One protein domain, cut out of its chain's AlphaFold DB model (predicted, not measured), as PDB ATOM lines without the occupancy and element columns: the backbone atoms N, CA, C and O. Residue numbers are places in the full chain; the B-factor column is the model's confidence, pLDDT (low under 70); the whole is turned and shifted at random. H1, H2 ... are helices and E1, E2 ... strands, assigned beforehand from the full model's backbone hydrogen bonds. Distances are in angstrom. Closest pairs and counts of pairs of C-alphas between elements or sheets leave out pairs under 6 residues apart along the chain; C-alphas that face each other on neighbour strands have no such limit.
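What this domain is: This is residues 2 to 80 of the 85 residues of a protein of Proteus mirabilis (UniProt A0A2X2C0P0). A small sheet of three strands has H2 over one face, while H1 lies well off from both, joined to the sheet by a long wandering stretch, residues 19 to 42, with no named element. Residues 2 to 9, within H1, stick out. The printed part has 79 residues, running H1, E1, H2, E2, E3; the sheet order is E1, E3, E2, antiparallel, and the class is mixed. The whole is loose, with a radius of gyration of the C-alphas of 16.2 A, and spans 49 by 32 by 28 A.

How they stand to each other: H1, residues 2 to 18, is not on the sheet and is apart from H2, residues 50 to 59. E1, residues 43 to 46, is antiparallel to E3, residues 75 to 79, at 143 degrees; N 44 and O 77 are 2.9 A apart, within hydrogen-bond range. H2 is on the sheet at a height over the sheet of 9.0 A. It lies over E3, but only just, with 3 of its C-alphas falling there, and runs along the strands, at 9 degrees to E3 on the local plane. The closest C-alphas of E1 and H2, those of Thr 46 and Ala 52, are 7.2 A apart. E2, residues 64 to 69, forms a hairpin with E3; N 67 and O 76 are 2.9 A apart, within hydrogen-bond range. E1, H2 and E2 form a split strand-helix-strand unit, two strands running the same way with E3 between them, and its crossover is right-handed. In H1 and H2 every O i to N i+4 pair is within hydrogen-bond range.

Where its parts are: H1 begins at C-alpha 2 (-20.579, -5.327, 34.896) and is 24.3 A long. E1 measures 10.2 A, H2 14.0 A and E2 14.8 A. E3, 12.8 A long, ends at C-alpha 79 (-11.611, -29.562, 17.591).

The domain as a whole: The C-alphas of Glu 17 and Asp 37, the two farthest apart, are 50.0 A from each other. The printed part has no cut, and the link from H1 to E1 is long. The pLDDT is under 70 at residues 2 to 4 and 16 to 24.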
ATOM      1  N   LYS A   2     -21.638  -5.645  33.907       58.38
ATOM      2  CA  LYS A   2     -20.579  -5.327  34.896       58.38
ATOM      3  C   LYS A   2     -19.277  -6.143  34.767       58.38
ATOM      4  O   LYS A   2     -18.210  -5.546  34.747       58.38
ATOM      5  N   ASN A   3     -19.344  -7.465  34.589       60.12
ATOM      6  CA  ASN A   3     -18.131  -8.302  34.528       60.12
ATOM      7  C   ASN A   3     -17.251  -8.008  33.301       60.12
ATOM      8  O   ASN A   3     -16.032  -7.984  33.416       60.12
ATOM      9  N   ARG A   4     -17.862  -7.722  32.141       68.62
ATOM     10  CA  ARG A   4     -17.120  -7.363  30.919       68.62
ATOM     11  C   ARG A   4     -16.423  -6.008  31.061       68.62
ATOM     12  O   ARG A   4     -15.291  -5.874  30.620       68.62
ATOM     13  N   ALA A   5     -17.072  -5.037  31.709       71.62
ATOM     14  CA  ALA A   5     -16.489  -3.719  31.955       71.62
ATOM     15  C   ALA A   5     -15.305  -3.786  32.932       71.62
ATOM     16  O   ALA A   5     -14.259  -3.214  32.654       71.62
ATOM     17  N   ILE A   6     -15.436  -4.545  34.027       72.06
ATOM     18  CA  ILE A   6     -14.346  -4.752  34.994       72.06
ATOM     19  C   ILE A   6     -13.146  -5.428  34.319       72.06
ATOM     20  O   ILE A   6     -12.013  -4.982  34.493       72.06
ATOM     21  N   LEU A   7     -13.397  -6.457  33.504       71.31
ATOM     22  CA  LEU A   7     -12.350  -7.152  32.756       71.31
ATOM     23  C   LEU A   7     -11.662  -6.221  31.748       71.31
ATOM     24  O   LEU A   7     -10.438  -6.173  31.697       71.31
ATOM     25  N   ALA A   8     -12.432  -5.432  30.996       73.75
ATOM     26  CA  ALA A   8     -11.895  -4.467  30.041       73.75
ATOM     27  C   ALA A   8     -11.054  -3.376  30.726       73.75
ATOM     28  O   ALA A   8      -9.967  -3.056  30.254       73.75
ATOM     29  N   SER A   9     -11.511  -2.841  31.864       78.19
ATOM     30  CA  SER A   9     -10.750  -1.862  32.650       78.19
ATOM     31  C   SER A   9      -9.455  -2.448  33.211       78.19
ATOM     32  O   SER A   9      -8.432  -1.766  33.219       78.19
ATOM     33  N   TYR A  10      -9.475  -3.710  33.646       75.25
ATOM     34  CA  TYR A  10      -8.270  -4.406  34.095       75.25
ATOM     35  C   TYR A  10      -7.270  -4.605  32.950       75.25
ATOM     36  O   TYR A  10      -6.102  -4.259  33.107       75.25
ATOM     37  N   ILE A  11      -7.737  -5.081  31.789       70.12
ATOM     38  CA  ILE A  11      -6.907  -5.249  30.588       70.12
ATOM     39  C   ILE A  11      -6.279  -3.907  30.196       70.12
ATOM     40  O   ILE A  11      -5.064  -3.826  30.065       70.12
ATOM     41  N   ALA A  12      -7.070  -2.833  30.118       75.69
ATOM     42  CA  ALA A  12      -6.574  -1.501  29.773       75.69
ATOM     43  C   ALA A  12      -5.513  -0.983  30.760       75.69
ATOM     44  O   ALA A  12      -4.516  -0.394  30.342       75.69
ATOM     45  N   LYS A  13      -5.702  -1.217  32.066       78.75
ATOM     46  CA  LYS A  13      -4.725  -0.836  33.094       78.75
ATOM     47  C   LYS A  13      -3.415  -1.611  32.932       78.75
ATOM     48  O   LYS A  13      -2.353  -1.001  32.911       78.75
ATOM     49  N   GLN A  14      -3.496  -2.930  32.782       72.00
ATOM     50  CA  GLN A  14      -2.321  -3.788  32.643       72.00
ATOM     51  C   GLN A  14      -1.556  -3.520  31.335       72.00
ATOM     52  O   GLN A  14      -0.331  -3.455  31.362       72.00
ATOM     53  N   THR A  15      -2.246  -3.264  30.217       70.25
ATOM     54  CA  THR A  15      -1.621  -2.823  28.956       70.25
ATOM     55  C   THR A  15      -0.910  -1.478  29.117       70.25
ATOM     56  O   THR A  15       0.186  -1.295  28.596       70.25
ATOM     57  N   LYS A  16      -1.495  -0.530  29.864       67.12
ATOM     58  CA  LYS A  16      -0.882   0.784  30.111       67.12
ATOM     59  C   LYS A  16       0.384   0.696  30.973       67.12
ATOM     60  O   LYS A  16       1.289   1.500  30.784       67.12
ATOM     61  N   GLU A  17       0.429  -0.242  31.917       68.69
ATOM     62  CA  GLU A  17       1.549  -0.413  32.854       68.69
ATOM     63  C   GLU A  17       2.682  -1.279  32.276       68.69
ATOM     64  O   GLU A  17       3.847  -0.959  32.492       68.69
ATOM     65  N   ASN A  18       2.362  -2.327  31.506       64.06
ATOM     66  CA  ASN A  18       3.332  -3.337  31.054       64.06
ATOM     67  C   ASN A  18       3.494  -3.417  29.523       64.06
ATOM     68  O   ASN A  18       4.184  -4.302  29.020       64.06
ATOM     69  N   GLY A  19       2.853  -2.521  28.763       61.47
ATOM     70  CA  GLY A  19       2.865  -2.495  27.294       61.47
ATOM     71  C   GLY A  19       1.929  -3.526  26.655       61.47
ATOM     72  O   GLY A  19       1.180  -3.195  25.742       61.47
ATOM     73  N   GLU A  20       1.895  -4.747  27.186       57.22
ATOM     74  CA  GLU A  20       0.969  -5.811  26.796       57.22
ATOM     75  C   GLU A  20       0.496  -6.586  28.032       57.22
ATOM     76  O   GLU A  20       1.219  -6.744  29.016       57.22
ATOM     77  N   VAL A  21      -0.731  -7.107  27.984       57.66
ATOM     78  CA  VAL A  21      -1.146  -8.147  28.931       57.66
ATOM     79  C   VAL A  21      -0.611  -9.462  28.397       57.66
ATOM     80  O   VAL A  21      -0.992  -9.871  27.303       57.66
ATOM     81  N   ALA A  22       0.239 -10.146  29.163       57.12
ATOM     82  CA  ALA A  22       0.649 -11.504  28.835       57.12
ATOM     83  C   ALA A  22      -0.573 -12.436  28.922       57.12
ATOM     84  O   ALA A  22      -0.896 -12.974  29.977       57.12
ATOM     85  N   THR A  23      -1.276 -12.631  27.807       60.41
ATOM     86  CA  THR A  23      -2.445 -13.521  27.705       60.41
ATOM     87  C   THR A  23      -2.051 -14.976  27.453       60.41
ATOM     88  O   THR A  23      -2.876 -15.774  27.007       60.41
ATOM     89  N   LYS A  24      -0.785 -15.344  27.686       66.81
ATOM     90  CA  LYS A  24      -0.310 -16.703  27.432       66.81
ATOM     91  C   LYS A  24      -0.977 -17.657  28.419       66.81
ATOM     92  O   LYS A  24      -0.861 -17.488  29.632       66.81
ATOM     93  N   ALA A  25      -1.685 -18.651  27.889       70.81
ATOM     94  CA  ALA A  25      -2.324 -19.669  28.706       70.81
ATOM     95  C   ALA A  25      -1.267 -20.414  29.536       70.81
ATOM     96  O   ALA A  25      -0.232 -20.831  29.018       70.81
ATOM     97  N   ALA A  26      -1.539 -20.592  30.831       74.44
ATOM     98  CA  ALA A  26      -0.660 -21.334  31.735       74.44
ATOM     99  C   ALA A  26      -0.716 -22.857  31.512       74.44
ATOM    100  O   ALA A  26       0.057 -23.587  32.124       74.44
ATOM    101  N   ASN A  27      -1.644 -23.338  30.671       80.25
ATOM    102  CA  ASN A  27      -1.878 -24.754  30.360       80.25
ATOM    103  C   ASN A  27      -1.993 -25.661  31.606       80.25
ATOM    104  O   ASN A  27      -1.698 -26.852  31.549       80.25
ATOM    105  N   ASN A  28      -2.435 -25.100  32.736       77.88
ATOM    106  CA  ASN A  28      -2.550 -25.775  34.033       77.88
ATOM    107  C   ASN A  28      -3.880 -26.526  34.220       77.88
ATOM    108  O   ASN A  28      -4.087 -27.164  35.249       77.88
ATOM    109  N   TRP A  29      -4.775 -26.454  33.238       82.38
ATOM    110  CA  TRP A  29      -5.986 -27.259  33.147       82.38
ATOM    111  C   TRP A  29      -6.225 -27.648  31.682       82.38
ATOM    112  O   TRP A  29      -5.813 -26.939  30.762       82.38
ATOM    113  N   SER A  30      -6.879 -28.784  31.460       85.12
ATOM    114  CA  SER A  30      -7.337 -29.225  30.140       85.12
ATOM    115  C   SER A  30      -8.657 -29.973  30.279       85.12
ATOM    116  O   SER A  30      -9.033 -30.380  31.381       85.12
ATOM    117  N   PHE A  31      -9.362 -30.176  29.169       83.75
ATOM    118  CA  PHE A  31     -10.514 -31.066  29.170       83.75
ATOM    119  C   PHE A  31     -10.055 -32.512  29.404       83.75
ATOM    120  O   PHE A  31      -8.985 -32.934  28.958       83.75
ATOM    121  N   LEU A  32     -10.851 -33.291  30.130       87.06
ATOM    122  CA  LEU A  32     -10.649 -34.734  30.119       87.06
ATOM    123  C   LEU A  32     -11.075 -35.264  28.742       87.06
ATOM    124  O   LEU A  32     -12.133 -34.847  28.263       87.06
ATOM    125  N   PRO A  33     -10.293 -36.164  28.119       90.38
ATOM    126  CA  PRO A  33     -10.675 -36.778  26.857       90.38
ATOM    127  C   PRO A  33     -12.072 -37.397  26.920       90.38
ATOM    128  O   PRO A  33     -12.382 -38.179  27.827       90.38
ATOM    129  N   ILE A  34     -12.924 -37.039  25.961       91.62
ATOM    130  CA  ILE A  34     -14.296 -37.536  25.892       91.62
ATOM    131  C   ILE A  34     -14.267 -38.941  25.292       91.62
ATOM    132  O   ILE A  34     -14.005 -39.123  24.108       91.62
ATOM    133  N   LYS A  35     -14.572 -39.946  26.116       93.06
ATOM    134  CA  LYS A  35     -14.703 -41.336  25.668       93.06
ATOM    135  C   LYS A  35     -16.081 -41.550  25.056       93.06
ATOM    136  O   LYS A  35     -17.082 -41.533  25.769       93.06
ATOM    137  N   THR A  36     -16.134 -41.774  23.750       92.19
ATOM    138  CA  THR A  36     -17.371 -42.114  23.048       92.19
ATOM    139  C   THR A  36     -17.076 -42.951  21.808       92.19
ATOM    140  O   THR A  36     -16.016 -42.848  21.203       92.19
ATOM    141  N   ASP A  37     -18.030 -43.798  21.461       91.12
ATOM    142  CA  ASP A  37     -18.140 -44.549  20.214       91.12
ATOM    143  C   ASP A  37     -18.788 -43.728  19.083       91.12
ATOM    144  O   ASP A  37     -18.761 -44.129  17.920       91.12
ATOM    145  N   LYS A  38     -19.376 -42.573  19.412       93.06
ATOM    146  CA  LYS A  38     -20.026 -41.675  18.458       93.06
ATOM    147  C   LYS A  38     -19.028 -40.678  17.888       93.06
ATOM    148  O   LYS A  38     -18.174 -40.155  18.597       93.06
ATOM    149  N   GLN A  39     -19.200 -40.341  16.614       90.81
ATOM    150  CA  GLN A  39     -18.423 -39.273  16.001       90.81
ATOM    151  C   GLN A  39     -18.782 -37.929  16.647       90.81
ATOM    152  O   GLN A  39     -19.929 -37.485  16.579       90.81
ATOM    153  N   LEU A  40     -17.792 -37.278  17.260       92.25
ATOM    154  CA  LEU A  40     -17.941 -35.921  17.772       92.25
ATOM    155  C   LEU A  40     -17.795 -34.902  16.637       92.25
ATOM    156  O   LEU A  40     -16.901 -34.994  15.787       92.25
ATOM    157  N   ASP A  41     -18.668 -33.900  16.654       95.12
ATOM    158  CA  ASP A  41     -18.571 -32.719  15.807       95.12
ATOM    159  C   ASP A  41     -18.649 -31.467  16.681       95.12
ATOM    160  O   ASP A  41     -19.723 -30.954  16.987       95.12
ATOM    161  N   VAL A  42     -17.481 -31.042  17.166       95.06
ATOM    162  CA  VAL A  42     -17.326 -29.867  18.023       95.06
ATOM    163  C   VAL A  42     -16.547 -28.827  17.238       95.06
ATOM    164  O   VAL A  42     -15.439 -29.097  16.772       95.06
ATOM    165  N   ARG A  43     -17.137 -27.642  17.080       96.81
ATOM    166  CA  ARG A  43     -16.584 -26.566  16.260       96.81
ATOM    167  C   ARG A  43     -16.548 -25.253  17.028       96.81
ATOM    168  O   ARG A  43     -17.362 -25.038  17.925       96.81
ATOM    169  N   PHE A  44     -15.608 -24.389  16.672       94.56
ATOM    170  CA  PHE A  44     -15.531 -23.022  17.174       94.56
ATOM    171  C   PHE A  44     -15.227 -22.045  16.037       94.56
ATOM    172  O   PHE A  44     -14.605 -22.412  15.039       94.56
ATOM    173  N   GLU A  45     -15.651 -20.801  16.225       96.62
ATOM    174  CA  GLU A  45     -15.438 -19.693  15.295       96.62
ATOM    175  C   GLU A  45     -14.305 -18.790  15.788       96.62
ATOM    176  O   GLU A  45     -14.169 -18.513  16.984       96.62
ATOM    177  N   THR A  46     -13.479 -18.318  14.860       96.12
ATOM    178  CA  THR A  46     -12.388 -17.377  15.132       96.12
ATOM    179  C   THR A  46     -12.184 -16.416  13.961       96.12
ATOM    180  O   THR A  46     -12.765 -16.574  12.892       96.12
ATOM    181  N   SER A  47     -11.340 -15.401  14.146       96.00
ATOM    182  CA  SER A  47     -10.941 -14.503  13.056       96.00
ATOM    183  C   SER A  47     -10.337 -15.300  11.887       96.00
ATOM    184  O   SER A  47      -9.454 -16.122  12.132       96.00
ATOM    185  N   PRO A  48     -10.699 -15.014  10.622       95.62
ATOM    186  CA  PRO A  48     -10.169 -15.711   9.444       95.62
ATOM    187  C   PRO A  48      -8.760 -15.233   9.048       95.62
ATOM    188  O   PRO A  48      -8.340 -15.359   7.900       95.62
ATOM    189  N   SER A  49      -8.032 -14.607   9.976       96.31
ATOM    190  CA  SER A  49      -6.717 -14.030   9.712       96.31
ATOM    191  C   SER A  49      -5.602 -15.068   9.825       96.31
ATOM    192  O   SER A  49      -5.649 -15.976  10.654       96.31
ATOM    193  N   GLU A  50      -4.526 -14.867   9.063       95.25
ATOM    194  CA  GLU A  50      -3.316 -15.693   9.145       95.25
ATOM    195  C   GLU A  50      -2.734 -15.719  10.567       95.25
ATOM    196  O   GLU A  50      -2.295 -16.756  11.057       95.25
ATOM    197  N   LYS A  51      -2.806 -14.589  11.281       93.75
ATOM    198  CA  LYS A  51      -2.381 -14.502  12.681       93.75
ATOM    199  C   LYS A  51      -3.150 -15.481  13.574       93.75
ATOM    200  O   LYS A  51      -2.537 -16.124  14.422       93.75
ATOM    201  N   ALA A  52      -4.467 -15.593  13.399       93.25
ATOM    202  CA  ALA A  52      -5.285 -16.533  14.161       93.25
ATOM    203  C   ALA A  52      -4.981 -17.988  13.772       93.25
ATOM    204  O   ALA A  52      -4.839 -18.833  14.655       93.25
ATOM    205  N   ALA A  53      -4.800 -18.266  12.477       95.88
ATOM    206  CA  ALA A  53      -4.428 -19.593  11.992       95.88
ATOM    207  C   ALA A  53      -3.066 -20.056  12.545       95.88
ATOM    208  O   ALA A  53      -2.954 -21.172  13.051       95.88
ATOM    209  N   ASN A  54      -2.055 -19.181  12.526       95.75
ATOM    210  CA  ASN A  54      -0.737 -19.452  13.106       95.75
ATOM    211  C   ASN A  54      -0.825 -19.645  14.624       95.75
ATOM    212  O   ASN A  54      -0.234 -20.576  15.158       95.75
ATOM    213  N   PHE A  55      -1.628 -18.834  15.319       93.06
ATOM    214  CA  PHE A  55      -1.843 -19.015  16.754       93.06
ATOM    215  C   PHE A  55      -2.442 -20.392  17.080       93.06
ATOM    216  O   PHE A  55      -1.987 -21.057  18.006       93.06
ATOM    217  N   ILE A  56      -3.441 -20.844  16.317       93.81
ATOM    218  CA  ILE A  56      -4.014 -22.185  16.486       93.81
ATOM    219  C   ILE A  56      -2.946 -23.246  16.226       93.81
ATOM    220  O   ILE A  56      -2.754 -24.125  17.059       93.81
ATOM    221  N   LYS A  57      -2.212 -23.141  15.117       93.50
ATOM    222  CA  LYS A  57      -1.146 -24.086  14.768       93.50
ATOM    223  C   LYS A  57      -0.093 -24.221  15.874       93.50
ATOM    224  O   LYS A  57       0.320 -25.336  16.175       93.50
ATOM    225  N   ASP A  58       0.318 -23.108  16.473       92.88
ATOM    226  CA  ASP A  58       1.431 -23.080  17.424       92.88
ATOM    227  C   ASP A  58       1.010 -23.417  18.865       92.88
ATOM    228  O   ASP A  58       1.833 -23.875  19.660       92.88
ATOM    229  N   PHE A  59      -0.257 -23.181  19.228       90.88
ATOM    230  CA  PHE A  59      -0.714 -23.264  20.622       90.88
ATOM    231  C   PHE A  59      -1.893 -24.218  20.867       90.88
ATOM    232  O   PHE A  59      -2.285 -24.397  22.029       90.88
ATOM    233  N   ALA A  60      -2.457 -24.849  19.831       91.38
ATOM    234  CA  ALA A  60      -3.552 -25.802  19.982       91.38
ATOM    235  C   ALA A  60      -3.182 -26.942  20.943       91.38
ATOM    236  O   ALA A  60      -2.198 -27.655  20.765       91.38
ATOM    237  N   GLN A  61      -4.011 -27.126  21.971       90.50
ATOM    238  CA  GLN A  61      -3.847 -28.202  22.957       90.50
ATOM    239  C   GLN A  61      -4.479 -29.523  22.503       90.50
ATOM    240  O   GLN A  61      -4.216 -30.562  23.093       90.50
ATOM    241  N   TYR A  62      -5.325 -29.471  21.483       93.00
ATOM    242  CA  TYR A  62      -6.033 -30.605  20.906       93.00
ATOM    243  C   TYR A  62      -5.878 -30.555  19.390       93.00
ATOM    244  O   TYR A  62      -5.655 -29.459  18.858       93.00
ATOM    245  N   PRO A  63      -6.018 -31.683  18.681       94.19
ATOM    246  CA  PRO A  63      -6.033 -31.676  17.232       94.19
ATOM    247  C   PRO A  63      -7.138 -30.741  16.734       94.19
ATOM    248  O   PRO A  63      -8.293 -30.825  17.159       94.19
ATOM    249  N   MET A  64      -6.770 -29.814  15.853       95.50
ATOM    250  CA  MET A  64      -7.699 -28.859  15.259       95.50
ATOM    251  C   MET A  64      -7.553 -28.868  13.745       95.50
ATOM    252  O   MET A  64      -6.444 -28.906  13.216       95.50
ATOM    253  N   THR A  65      -8.683 -28.807  13.046       96.19
ATOM    254  CA  THR A  65      -8.736 -28.771  11.581       96.19
ATOM    255  C   THR A  65      -9.608 -27.614  11.125       96.19
ATOM    256  O   THR A  65     -10.696 -27.405  11.656       96.19
ATOM    257  N   PHE A  66      -9.111 -26.835  10.164       97.19
ATOM    258  CA  PHE A  66      -9.916 -25.812   9.503       97.19
ATOM    259  C   PHE A  66     -11.005 -26.494   8.671       97.19
ATOM    260  O   PHE A  66     -10.724 -27.473   7.979       97.19
ATOM    261  N   VAL A  67     -12.230 -25.983   8.756       97.19
ATOM    262  CA  VAL A  67     -13.386 -26.503   8.021       97.19
ATOM    263  C   VAL A  67     -13.701 -25.577   6.853       97.19
ATOM    264  O   VAL A  67     -13.569 -25.977   5.700       97.19
ATOM    265  N   GLU A  68     -14.082 -24.339   7.154       96.88
ATOM    266  CA  GLU A  68     -14.478 -23.330   6.173       96.88
ATOM    267  C   GLU A  68     -14.475 -21.933   6.803       96.88
ATOM    268  O   GLU A  68     -14.312 -21.792   8.016       96.88
ATOM    269  N   ASN A  69     -14.665 -20.904   5.977       96.69
ATOM    270  CA  ASN A  69     -15.110 -19.606   6.466       96.69
ATOM    271  C   ASN A  69     -16.629 -19.539   6.317       96.69
ATOM    272  O   ASN A  69     -17.143 -19.912   5.264       96.69
ATOM    273  N   ASP A  70     -17.321 -19.064   7.344       93.12
ATOM    274  CA  ASP A  70     -18.763 -18.862   7.282       93.12
ATOM    275  C   ASP A  70     -19.144 -17.612   6.470       93.12
ATOM    276  O   ASP A  70     -18.307 -16.781   6.096       93.12
ATOM    277  N   ASP A  71     -20.445 -17.462   6.227       91.25
ATOM    278  CA  ASP A  71     -21.005 -16.369   5.424       91.25
ATOM    279  C   ASP A  71     -20.864 -14.982   6.082       91.25
ATOM    280  O   ASP A  71     -21.042 -13.957   5.420       91.25
ATOM    281  N   ILE A  72     -20.557 -14.928   7.383       91.50
ATOM    282  CA  ILE A  72     -20.392 -13.684   8.151       91.50
ATOM    283  C   ILE A  72     -18.915 -13.332   8.395       91.50
ATOM    284  O   ILE A  72     -18.621 -12.289   8.985       91.50
ATOM    285  N   GLY A  73     -17.988 -14.139   7.873       92.00
ATOM    286  CA  GLY A  73     -16.558 -13.861   7.832       92.00
ATOM    287  C   GLY A  73     -15.754 -14.386   9.022       92.00
ATOM    288  O   GLY A  73     -14.714 -13.801   9.325       92.00
ATOM    289  N   PHE A  74     -16.181 -15.457   9.693       96.88
ATOM    290  CA  PHE A  74     -15.367 -16.190  10.668       96.88
ATOM    291  C   PHE A  74     -14.818 -17.489  10.084       96.88
ATOM    292  O   PHE A  74     -15.463 -18.150   9.281       96.88
ATOM    293  N   ALA A  75     -13.623 -17.880  10.522       97.56
ATOM    294  CA  ALA A  75     -13.077 -19.203  10.255       97.56
ATOM    295  C   ALA A  75     -13.631 -20.212  11.264       97.56
ATOM    296  O   ALA A  75     -13.506 -20.017  12.477       97.56
ATOM    297  N   ILE A  76     -14.185 -21.311  10.760       97.81
ATOM    298  CA  ILE A  76     -14.677 -22.440  11.541       97.81
ATOM    299  C   ILE A  76     -13.577 -23.494  11.641       97.81
ATOM    300  O   ILE A  76     -13.065 -23.992  10.636       97.81
ATOM    301  N   TYR A  77     -13.260 -23.888  12.871       97.94
ATOM    302  CA  TYR A  77     -12.353 -24.991  13.162       97.94
ATOM    303  C   TYR A  77     -13.084 -26.100  13.904       97.94
ATOM    304  O   TYR A  77     -13.830 -25.843  14.848       97.94
ATOM    305  N   LYS A  78     -12.824 -27.347  13.511       97.25
ATOM    306  CA  LYS A  78     -13.214 -28.532  14.267       97.25
ATOM    307  C   LYS A  78     -12.112 -28.879  15.262       97.25
ATOM    308  O   LYS A  78     -10.945 -28.950  14.880       97.25
ATOM    309  N   ILE A  79     -12.494 -29.113  16.513       95.56
ATOM    310  CA  ILE A  79     -11.611 -29.562  17.591       95.56
ATOM    311  C   ILE A  79     -11.927 -31.019  17.934       95.56
ATOM    312  O   ILE A  79     -13.089 -31.377  18.137       95.56
ATOM    313  N   ASP A  80     -10.899 -31.860  18.002       94.62
ATOM    314  CA  ASP A  80     -11.036 -33.219  18.517       94.62
ATOM    315  C   ASP A  80     -10.848 -33.215  20.037       94.62
ATOM    316  O   ASP A  80      -9.788 -32.864  20.536       94.62
TER     317      ASP A  80